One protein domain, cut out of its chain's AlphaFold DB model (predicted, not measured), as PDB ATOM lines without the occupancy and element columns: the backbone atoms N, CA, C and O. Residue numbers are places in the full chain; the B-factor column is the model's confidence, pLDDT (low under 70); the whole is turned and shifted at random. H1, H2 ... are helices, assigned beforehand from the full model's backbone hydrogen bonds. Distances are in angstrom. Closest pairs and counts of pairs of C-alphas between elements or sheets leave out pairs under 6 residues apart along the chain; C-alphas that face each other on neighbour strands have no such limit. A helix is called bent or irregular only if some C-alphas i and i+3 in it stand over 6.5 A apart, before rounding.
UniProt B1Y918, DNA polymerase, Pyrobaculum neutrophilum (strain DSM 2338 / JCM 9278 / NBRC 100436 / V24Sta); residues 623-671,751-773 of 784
ATOM      1  N   VAL A 623     -36.025  35.984  41.097       54.19
ATOM      2  CA  VAL A 623     -35.365  37.042  40.310       54.19
ATOM      3  C   VAL A 623     -35.466  36.728  38.798       54.19
ATOM      4  O   VAL A 623     -35.060  37.519  37.957       54.19
ATOM      5  N   VAL A 624     -36.041  35.575  38.410       51.72
ATOM      6  CA  VAL A 624     -35.949  35.023  37.034       51.72
ATOM      7  C   VAL A 624     -37.294  34.574  36.456       51.72
ATOM      8  O   VAL A 624     -37.390  33.600  35.710       51.72
ATOM      9  N   ARG A 625     -38.381  35.273  36.777       63.06
ATOM     10  CA  ARG A 625     -39.611  35.118  35.999       63.06
ATOM     11  C   ARG A 625     -39.535  36.006  34.762       63.06
ATOM     12  O   ARG A 625     -39.472  37.223  34.876       63.06
ATOM     13  N   GLY A 626     -39.543  35.397  33.575       61.53
ATOM     14  CA  GLY A 626     -39.457  36.134  32.306       61.53
ATOM     15  C   GLY A 626     -40.632  37.088  32.049       61.53
ATOM     16  O   GLY A 626     -40.563  37.921  31.163       61.53
ATOM     17  N   ASP A 627     -41.723  36.987  32.808       72.94
ATOM     18  CA  ASP A 627     -42.867  37.898  32.732       72.94
ATOM     19  C   ASP A 627     -42.771  39.115  33.676       72.94
ATOM     20  O   ASP A 627     -43.733  39.878  33.787       72.94
ATOM     21  N   TRP A 628     -41.630  39.319  34.341       85.69
ATOM     22  CA  TRP A 628     -41.375  40.456  35.228       85.69
ATOM     23  C   TRP A 628     -40.441  41.473  34.570       85.69
ATOM     24  O   TRP A 628     -39.489  41.102  33.880       85.69
ATOM     25  N   SER A 629     -40.719  42.754  34.803       88.88
ATOM     26  CA  SER A 629     -39.860  43.867  34.390       88.88
ATOM     27  C   SER A 629     -38.534  43.856  35.147       88.88
ATOM     28  O   SER A 629     -38.437  43.295  36.242       88.88
ATOM     29  N   GLU A 630     -37.507  44.482  34.572       83.88
ATOM     30  CA  GLU A 630     -36.198  44.574  35.221       83.88
ATOM     31  C   GLU A 630     -36.287  45.355  36.539       83.88
ATOM     32  O   GLU A 630     -35.768  44.888  37.553       83.88
ATOM     33  N   LEU A 631     -37.086  46.430  36.583       90.44
ATOM     34  CA  LEU A 631     -37.334  47.200  37.805       90.44
ATOM     35  C   LEU A 631     -37.857  46.323  38.951       90.44
ATOM     36  O   LEU A 631     -37.435  46.465  40.096       90.44
ATOM     37  N   ALA A 632     -38.776  45.400  38.668       89.69
ATOM     38  CA  ALA A 632     -39.349  44.549  39.706       89.69
ATOM     39  C   ALA A 632     -38.325  43.553  40.278       89.69
ATOM     40  O   ALA A 632     -38.341  43.266  41.479       89.69
ATOM     41  N   LYS A 633     -37.400  43.068  39.443       84.06
ATOM     42  CA  LYS A 633     -36.282  42.223  39.885       84.06
ATOM     43  C   LYS A 633     -35.293  43.015  40.735       84.06
ATOM     44  O   LYS A 633     -34.877  42.532  41.786       84.06
ATOM     45  N   GLU A 634     -34.959  44.237  40.323       85.19
ATOM     46  CA  GLU A 634     -34.088  45.135  41.088       85.19
ATOM     47  C   GLU A 634     -34.694  45.494  42.445       85.19
ATOM     48  O   GLU A 634     -34.005  45.443  43.464       85.19
ATOM     49  N   VAL A 635     -35.999  45.780  42.493       90.88
ATOM     50  CA  VAL A 635     -36.717  46.006  43.754       90.88
ATOM     51  C   VAL A 635     -36.626  44.786  44.658       90.88
ATOM     52  O   VAL A 635     -36.293  44.942  45.831       90.88
ATOM     53  N   GLN A 636     -36.867  43.580  44.138       88.12
ATOM     54  CA  GLN A 636     -36.768  42.357  44.934       88.12
ATOM     55  C   GLN A 636     -35.360  42.184  45.528       88.12
ATOM     56  O   GLN A 636     -35.229  41.973  46.735       88.12
ATOM     57  N   LEU A 637     -34.312  42.328  44.709       85.00
ATOM     58  CA  LEU A 637     -32.917  42.234  45.152       85.00
ATOM     59  C   LEU A 637     -32.585  43.290  46.214       85.00
ATOM     60  O   LEU A 637     -32.020  42.961  47.258       85.00
ATOM     61  N   LYS A 638     -32.987  44.546  45.992       90.00
ATOM     62  CA  LYS A 638     -32.696  45.638  46.926       90.00
ATOM     63  C   LYS A 638     -33.445  45.489  48.246       90.00
ATOM     64  O   LYS A 638     -32.898  45.818  49.293       90.00
ATOM     65  N   VAL A 639     -34.665  44.951  48.227       92.12
ATOM     66  CA  VAL A 639     -35.418  44.624  49.447       92.12
ATOM     67  C   VAL A 639     -34.685  43.560  50.265       92.12
ATOM     68  O   VAL A 639     -34.525  43.754  51.468       92.12
ATOM     69  N   VAL A 640     -34.178  42.490  49.638       89.81
ATOM     70  CA  VAL A 640     -33.332  41.497  50.334       89.81
ATOM     71  C   VAL A 640     -32.116  42.176  50.969       89.81
ATOM     72  O   VAL A 640     -31.850  41.972  52.153       89.81
ATOM     73  N   GLU A 641     -31.410  43.012  50.206       90.00
ATOM     74  CA  GLU A 641     -30.220  43.725  50.676       90.00
ATOM     75  C   GLU A 641     -30.518  44.637  51.868       90.00
ATOM     76  O   GLU A 641     -29.783  44.622  52.856       90.00
ATOM     77  N   ILE A 642     -31.609  45.402  51.813       93.88
ATOM     78  CA  ILE A 642     -32.030  46.274  52.912       93.88
ATOM     79  C   ILE A 642     -32.318  45.452  54.169       93.88
ATOM     80  O   ILE A 642     -31.879  45.838  55.253       93.88
ATOM     81  N   ILE A 643     -33.043  44.338  54.045       92.56
ATOM     82  CA  ILE A 643     -33.425  43.504  55.191       92.56
ATOM     83  C   ILE A 643     -32.186  42.898  55.845       92.56
ATOM     84  O   ILE A 643     -32.000  43.041  57.052       92.56
ATOM     85  N   LEU A 644     -31.317  42.275  55.050       91.38
ATOM     86  CA  LEU A 644     -30.124  41.594  55.551       91.38
ATOM     87  C   LEU A 644     -29.103  42.555  56.178       91.38
ATOM     88  O   LEU A 644     -28.446  42.183  57.148       91.38
ATOM     89  N   ASN A 645     -29.006  43.791  55.680       91.31
ATOM     90  CA  ASN A 645     -28.101  44.817  56.212       91.31
ATOM     91  C   ASN A 645     -28.718  45.698  57.315       91.31
ATOM     92  O   ASN A 645     -28.091  46.660  57.759       91.31
ATOM     93  N   SER A 646     -29.952  45.430  57.745       91.31
ATOM     94  CA  SER A 646     -30.575  46.169  58.848       91.31
ATOM     95  C   SER A 646     -30.203  45.562  60.200       91.31
ATOM     96  O   SER A 646     -30.022  44.346  60.323       91.31
ATOM     97  N   ARG A 647     -30.079  46.397  61.241       88.00
ATOM     98  CA  ARG A 647     -29.705  45.934  62.589       88.00
ATOM     99  C   ARG A 647     -30.800  45.081  63.206       88.00
ATOM    100  O   ARG A 647     -30.504  44.011  63.725       88.00
ATOM    101  N   ASP A 648     -32.044  45.518  63.066       87.12
ATOM    102  CA  ASP A 648     -33.227  44.852  63.599       87.12
ATOM    103  C   ASP A 648     -34.408  44.888  62.610       87.12
ATOM    104  O   ASP A 648     -34.366  45.524  61.551       87.12
ATOM    105  N   VAL A 649     -35.478  44.172  62.965       88.44
ATOM    106  CA  VAL A 649     -36.710  44.048  62.169       88.44
ATOM    107  C   VAL A 649     -37.412  45.400  61.977       88.44
ATOM    108  O   VAL A 649     -38.002  45.640  60.923       88.44
ATOM    109  N   ALA A 650     -37.338  46.308  62.954       90.94
ATOM    110  CA  ALA A 650     -38.002  47.608  62.881       90.94
ATOM    111  C   ALA A 650     -37.288  48.555  61.901       90.94
ATOM    112  O   ALA A 650     -37.940  49.235  61.102       90.94
ATOM    113  N   GLU A 651     -35.953  48.574  61.914       93.56
ATOM    114  CA  GLU A 651     -35.130  49.261  60.918       93.56
ATOM    115  C   GLU A 651     -35.353  48.682  59.519       93.56
ATOM    116  O   GLU A 651     -35.581  49.456  58.585       93.56
ATOM    117  N   ALA A 652     -35.380  47.351  59.385       92.56
ATOM    118  CA  ALA A 652     -35.654  46.683  58.115       92.56
ATOM    119  C   ALA A 652     -37.014  47.100  57.540       92.56
ATOM    120  O   ALA A 652     -37.089  47.547  56.394       92.56
ATOM    121  N   ARG A 653     -38.080  47.043  58.352       93.81
ATOM    122  CA  ARG A 653     -39.437  47.444  57.953       93.81
ATOM    123  C   ARG A 653     -39.481  48.902  57.507       93.81
ATOM    124  O   ARG A 653     -40.008  49.193  56.439       93.81
ATOM    125  N   ARG A 654     -38.892  49.817  58.282       94.62
ATOM    126  CA  ARG A 654     -38.853  51.248  57.938       94.62
ATOM    127  C   ARG A 654     -38.137  51.491  56.608       94.62
ATOM    128  O   ARG A 654     -38.681  52.188  55.754       94.62
ATOM    129  N   ARG A 655     -36.943  50.918  56.425       96.25
ATOM    130  CA  ARG A 655     -36.119  51.127  55.223       96.25
ATOM    131  C   ARG A 655     -36.735  50.495  53.977       96.25
ATOM    132  O   ARG A 655     -36.723  51.129  52.928       96.25
ATOM    133  N   VAL A 656     -37.302  49.290  54.083       95.69
ATOM    134  CA  VAL A 656     -38.009  48.638  52.966       95.69
ATOM    135  C   VAL A 656     -39.218  49.464  52.551       95.69
ATOM    136  O   VAL A 656     -39.365  49.775  51.372       95.69
ATOM    137  N   THR A 657     -40.057  49.859  53.512       95.50
ATOM    138  CA  THR A 657     -41.249  50.658  53.225       95.50
ATOM    139  C   THR A 657     -40.886  51.993  52.582       95.50
ATOM    140  O   THR A 657     -41.512  52.372  51.595       95.50
ATOM    141  N   GLN A 658     -39.861  52.683  53.091       95.81
ATOM    142  CA  GLN A 658     -39.371  53.924  52.493       95.81
ATOM    143  C   GLN A 658     -38.909  53.706  51.046       95.81
ATOM    144  O   GLN A 658     -39.414  54.365  50.144       95.81
ATOM    145  N   TYR A 659     -38.011  52.744  50.819       96.75
ATOM    146  CA  TYR A 659     -37.468  52.454  49.493       96.75
ATOM    147  C   TYR A 659     -38.570  52.144  48.473       96.75
ATOM    148  O   TYR A 659     -38.614  52.734  47.398       96.75
ATOM    149  N   VAL A 660     -39.499  51.246  48.813       96.06
ATOM    150  CA  VAL A 660     -40.574  50.853  47.892       96.06
ATOM    151  C   VAL A 660     -41.530  52.017  47.622       96.06
ATOM    152  O   VAL A 660     -41.957  52.189  46.481       96.06
ATOM    153  N   ARG A 661     -41.834  52.857  48.621       94.69
ATOM    154  CA  ARG A 661     -42.651  54.065  48.418       94.69
ATOM    155  C   ARG A 661     -41.979  55.061  47.478       94.69
ATOM    156  O   ARG A 661     -42.646  55.553  46.577       94.69
ATOM    157  N   GLU A 662     -40.674  55.285  47.613       95.69
ATOM    158  CA  GLU A 662     -39.911  56.146  46.697       95.69
ATOM    159  C   GLU A 662     -39.958  55.617  45.249       95.69
ATOM    160  O   GLU A 662     -40.065  56.398  44.302       95.69
ATOM    161  N   ILE A 663     -39.930  54.292  45.040       95.75
ATOM    162  CA  ILE A 663     -40.150  53.692  43.710       95.75
ATOM    163  C   ILE A 663     -41.564  53.980  43.200       95.75
ATOM    164  O   ILE A 663     -41.731  54.392  42.052       95.75
ATOM    165  N   ILE A 664     -42.580  53.771  44.038       95.62
ATOM    166  CA  ILE A 664     -43.989  53.994  43.684       95.62
ATOM    167  C   ILE A 664     -44.237  55.464  43.323       95.62
ATOM    168  O   ILE A 664     -44.908  55.744  42.330       95.62
ATOM    169  N   GLU A 665     -43.681  56.405  44.088       95.25
ATOM    170  CA  GLU A 665     -43.768  57.842  43.813       95.25
ATOM    171  C   GLU A 665     -43.110  58.186  42.476       95.25
ATOM    172  O   GLU A 665     -43.753  58.793  41.618       95.25
ATOM    173  N   ARG A 666     -41.885  57.703  42.227       95.25
ATOM    174  CA  ARG A 666     -41.208  57.886  40.932       95.25
ATOM    175  C   ARG A 666     -42.014  57.326  39.760       95.25
ATOM    176  O   ARG A 666     -42.101  57.978  38.719       95.25
ATOM    177  N   LEU A 667     -42.636  56.157  39.927       95.25
ATOM    178  CA  LEU A 667     -43.518  55.569  38.916       95.25
ATOM    179  C   LEU A 667     -44.742  56.450  38.649       95.25
ATOM    180  O   LEU A 667     -45.030  56.749  37.491       95.25
ATOM    181  N   ARG A 668     -45.428  56.922  39.695       95.00
ATOM    182  CA  ARG A 668     -46.608  57.800  39.568       95.00
ATOM    183  C   ARG A 668     -46.282  59.160  38.956       95.00
ATOM    184  O   ARG A 668     -47.111  59.715  38.239       95.00
ATOM    185  N   GLU A 669     -45.077  59.666  39.192       95.44
ATOM    186  CA  GLU A 669     -44.560  60.897  38.587       95.44
ATOM    187  C   GLU A 669     -44.019  60.705  37.159       95.44
ATOM    188  O   GLU A 669     -43.598  61.678  36.535       95.44
ATOM    189  N   TYR A 670     -44.037  59.480  36.620       93.81
ATOM    190  CA  TYR A 670     -43.435  59.123  35.327       93.81
ATOM    191  C   TYR A 670     -41.932  59.443  35.241       93.81
ATOM    192  O   TYR A 670     -41.400  59.729  34.169       93.81
ATOM    193  N   LYS A 671     -41.231  59.378  36.380       94.38
ATOM    194  CA  LYS A 671     -39.778  59.563  36.503       94.38
ATOM    195  C   LYS A 671     -39.068  58.211  36.541       94.38
ATOM    196  O   LYS A 671     -38.530  57.799  37.570       94.38
ATOM    197  N   ARG A 751     -49.040  44.897  40.373       91.12
ATOM    198  CA  ARG A 751     -48.832  43.537  39.850       91.12
ATOM    199  C   ARG A 751     -47.374  43.120  39.804       91.12
ATOM    200  O   ARG A 751     -47.130  41.925  39.646       91.12
ATOM    201  N   GLN A 752     -46.431  44.052  39.941       91.44
ATOM    202  CA  GLN A 752     -45.004  43.733  39.921       91.44
ATOM    203  C   GLN A 752     -44.268  44.241  41.161       91.44
ATOM    204  O   GLN A 752     -43.813  43.421  41.951       91.44
ATOM    205  N   ILE A 753     -44.188  45.554  41.391       93.56
ATOM    206  CA  ILE A 753     -43.341  46.143  42.445       93.56
ATOM    207  C   ILE A 753     -43.766  45.701  43.849       93.56
ATOM    208  O   ILE A 753     -42.945  45.173  44.601       93.56
ATOM    209  N   ILE A 754     -45.044  45.873  44.199       93.25
ATOM    210  CA  ILE A 754     -45.572  45.475  45.511       93.25
ATOM    211  C   ILE A 754     -45.438  43.955  45.717       93.25
ATOM    212  O   ILE A 754     -44.843  43.559  46.720       93.25
ATOM    213  N   PRO A 755     -45.884  43.087  44.781       91.00
ATOM    214  CA  PRO A 755     -45.680  41.644  44.908       91.00
ATOM    215  C   PRO A 755     -44.209  41.212  45.015       91.00
ATOM    216  O   PRO A 755     -43.914  40.284  45.771       91.00
ATOM    217  N   ALA A 756     -43.276  41.865  44.304       88.94
ATOM    218  CA  ALA A 756     -41.835  41.591  44.430       88.94
ATOM    219  C   ALA A 756     -41.351  41.822  45.858       88.94
ATOM    220  O   ALA A 756     -40.648  40.977  46.414       88.94
ATOM    221  N   ALA A 757     -41.721  42.969  46.429       91.19
ATOM    222  CA  ALA A 757     -41.292  43.378  47.755       91.19
ATOM    223  C   ALA A 757     -41.942  42.523  48.852       91.19
ATOM    224  O   ALA A 757     -41.235  41.990  49.709       91.19
ATOM    225  N   LEU A 758     -43.269  42.353  48.818       90.00
ATOM    226  CA  LEU A 758     -44.028  41.669  49.873       90.00
ATOM    227  C   LEU A 758     -43.621  40.215  50.054       90.00
ATOM    228  O   LEU A 758     -43.502  39.758  51.185       90.00
ATOM    229  N   ARG A 759     -43.282  39.519  48.968       83.94
ATOM    230  CA  ARG A 759     -42.842  38.120  49.033       83.94
ATOM    231  C   ARG A 759     -41.672  37.873  49.990       83.94
ATOM    232  O   ARG A 759     -41.476  36.753  50.455       83.94
ATOM    233  N   ILE A 760     -40.869  38.902  50.233       86.56
ATOM    234  CA  ILE A 760     -39.753  38.877  51.176       86.56
ATOM    235  C   ILE A 760     -40.136  39.634  52.451       86.56
ATOM    236  O   ILE A 760     -39.896  39.163  53.560       86.56
ATOM    237  N   ALA A 761     -40.723  40.819  52.290       89.56
ATOM    238  CA  ALA A 761     -40.950  41.765  53.370       89.56
ATOM    239  C   ALA A 761     -42.077  41.347  54.335       89.56
ATOM    240  O   ALA A 761     -42.075  41.765  55.492       89.56
ATOM    241  N   GLU A 762     -43.004  40.480  53.921       89.12
ATOM    242  CA  GLU A 762     -44.039  39.928  54.808       89.12
ATOM    243  C   GLU A 762     -43.435  39.167  55.993       89.12
ATOM    244  O   GLU A 762     -43.957  39.240  57.105       89.12
ATOM    245  N   VAL A 763     -42.277  38.524  55.798       86.31
ATOM    246  CA  VAL A 763     -41.561  37.785  56.853       86.31
ATOM    247  C   VAL A 763     -41.129  38.700  58.004       86.31
ATOM    248  O   VAL A 763     -41.022  38.258  59.147       86.31
ATOM    249  N   ILE A 764     -40.907  39.986  57.723       88.94
ATOM    250  CA  ILE A 764     -40.580  41.014  58.722       88.94
ATOM    251  C   ILE A 764     -41.799  41.876  59.100       88.94
ATOM    252  O   ILE A 764     -41.654  42.929  59.721       88.94
ATOM    253  N   GLY A 765     -43.008  41.441  58.730       88.88
ATOM    254  CA  GLY A 765     -44.272  42.075  59.099       88.88
ATOM    255  C   GLY A 765     -44.671  43.293  58.262       88.88
ATOM    256  O   GLY A 765     -45.546  44.045  58.695       88.88
ATOM    257  N   VAL A 766     -44.054  43.518  57.095       91.25
ATOM    258  CA  VAL A 766     -44.520  44.533  56.132       91.25
ATOM    259  C   VAL A 766     -45.813  44.049  55.486       91.25
ATOM    260  O   VAL A 766     -45.881  42.928  54.988       91.25
ATOM    261  N   LYS A 767     -46.833  44.904  55.471       92.00
ATOM    262  CA  LYS A 767     -48.116  44.644  54.808       92.00
ATOM    263  C   LYS A 767     -48.245  45.479  53.544       92.00
ATOM    264  O   LYS A 767     -47.653  46.548  53.436       92.00
ATOM    265  N   GLU A 768     -49.101  45.052  52.619       90.94
ATOM    266  CA  GLU A 768     -49.400  45.820  51.402       90.94
ATOM    267  C   GLU A 768     -49.822  47.267  51.703       90.94
ATOM    268  O   GLU A 768     -49.363  48.204  51.048       90.94
ATOM    269  N   ALA A 769     -50.640  47.461  52.744       88.62
ATOM    270  CA  ALA A 769     -51.064  48.783  53.196       88.62
ATOM    271  C   ALA A 769     -49.874  49.683  53.569       88.62
ATOM    272  O   ALA A 769     -49.875  50.860  53.211       88.62
ATOM    273  N   ASP A 770     -48.821  49.125  54.182       88.00
ATOM    274  CA  ASP A 770     -47.607  49.875  54.521       88.00
ATOM    275  C   ASP A 770     -46.923  50.420  53.259       88.00
ATOM    276  O   ASP A 770     -46.298  51.473  53.307       88.00
ATOM    277  N   LEU A 771     -47.044  49.747  52.116       89.12
ATOM    278  CA  LEU A 771     -46.417  50.171  50.863       89.12
ATOM    279  C   LEU A 771     -47.287  51.167  50.084       89.12
ATOM    280  O   LEU A 771     -46.753  52.024  49.382       89.12
ATOM    281  N   LYS A 772     -48.617  51.082  50.223       81.56
ATOM    282  CA  LYS A 772     -49.579  51.902  49.468       81.56
ATOM    283  C   LYS A 772     -49.877  53.273  50.090       81.56
ATOM    284  O   LYS A 772     -50.194  54.198  49.341       81.56
ATOM    285  N   THR A 773     -49.807  53.440  51.416       62.09
ATOM    286  CA  THR A 773     -50.266  54.674  52.091       62.09
ATOM    287  C   THR A 773     -49.126  55.574  52.580       62.09
ATOM    288  O   THR A 773     -48.348  55.218  53.454       62.09
TER     289      THR A 773
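AT A GLANCE: This is residues 623 to 671 and 751 to 773 of the 784 residues of the protein "DNA polymerase" of Pyrobaculum neutrophilum (strain DSM 2338 / JCM 9278 / NBRC 100436 / V24Sta) (UniProt B1Y918). The longest helix, H2, stands with H1 and H3 in a bundle of three helices, nearly side by side, their centres making a triangle, and the short helix H4 packs on residues 657 to 661 of H2, apart from H1. The bundle is well formed over most of its length, but one end of H2 sticks out of it, with residues 665 to 670 standing free. There are 72 residues printed, with four named helices in the order H1, H2, H3, H4 and no named strand; the class is all helix. The whole is compact, with a radius of gyration of the C-alphas of 11.6 A, and its rounded outline spans 31 by 27 by 18 A.

HOW THE PARTS SIT: H2, residues 649 to 668, and H3, residues 751 to 764, are the hub, touching three other helices each. They touch each other at a shallow tilt of 8 degrees and run opposite ways; their closest C-alphas, those of Val 649 and Ile 764, are 6.0 A apart. H1, residues 630 to 644, touches H2 at a shallow tilt of 19 degrees, opposite ways, with the C-alphas of Ile 643 and Ala 652 closest at 4.9 A; the two form a helical hairpin. H1 also touches H3, the same way at a shallow tilt of 11 degrees, with the C-alphas of Ala 632 and Ile 753 closest at 5.1 A. The bundle of H1, H2 and H3 is up and down, each helix running against the one before it in the chain. H4, residues 768 to 772, touches H2 with H2's residues 657 to 661 alone; the closest C-alphas, those of Thr 657 and Leu 771, are 5.7 A apart. H4 and H3 only just touch, with 3 pairs of C-alphas within 8 A, by H3's residues 754 to 758 alone; Leu 758 and Glu 768 are closest, their C-alphas 7.0 A apart. H1 and H4 are apart. In H1, H2 and H4 every O i to N i+4 pair is within hydrogen-bond range, in H3 6 of 10.

IN THESE COORDINATES: H2 measures 28.2 A from C-alpha 649 at (-36.710, 44.048, 62.169) to C-alpha 668 at (-46.608, 57.800, 39.568). H1 measures 21.4 A and begins with C-alpha 630 at (-36.198, 44.574, 35.221). H3 measures 20.8 A and is irregular, but only just: C-alphas 751 and 754 are 6.8 A apart. H4 measures 6.4 A and ends with C-alpha 772 at (-49.579, 51.902, 49.468).

THE WHOLE: The two C-alphas farthest apart, those of Asp 627 and Arg 647, are 33.6 A from each other. Residues 672 to 750 are cut out, and C-alphas 671 and 751 are 18.7 A apart across the cut, which lies in the link from H2 to H3. The links from H1 to H2 and from H3 to H4 are tight. The mean pLDDT of the printed part is 88.6, and residues 623 to 626 and 773 are under 70.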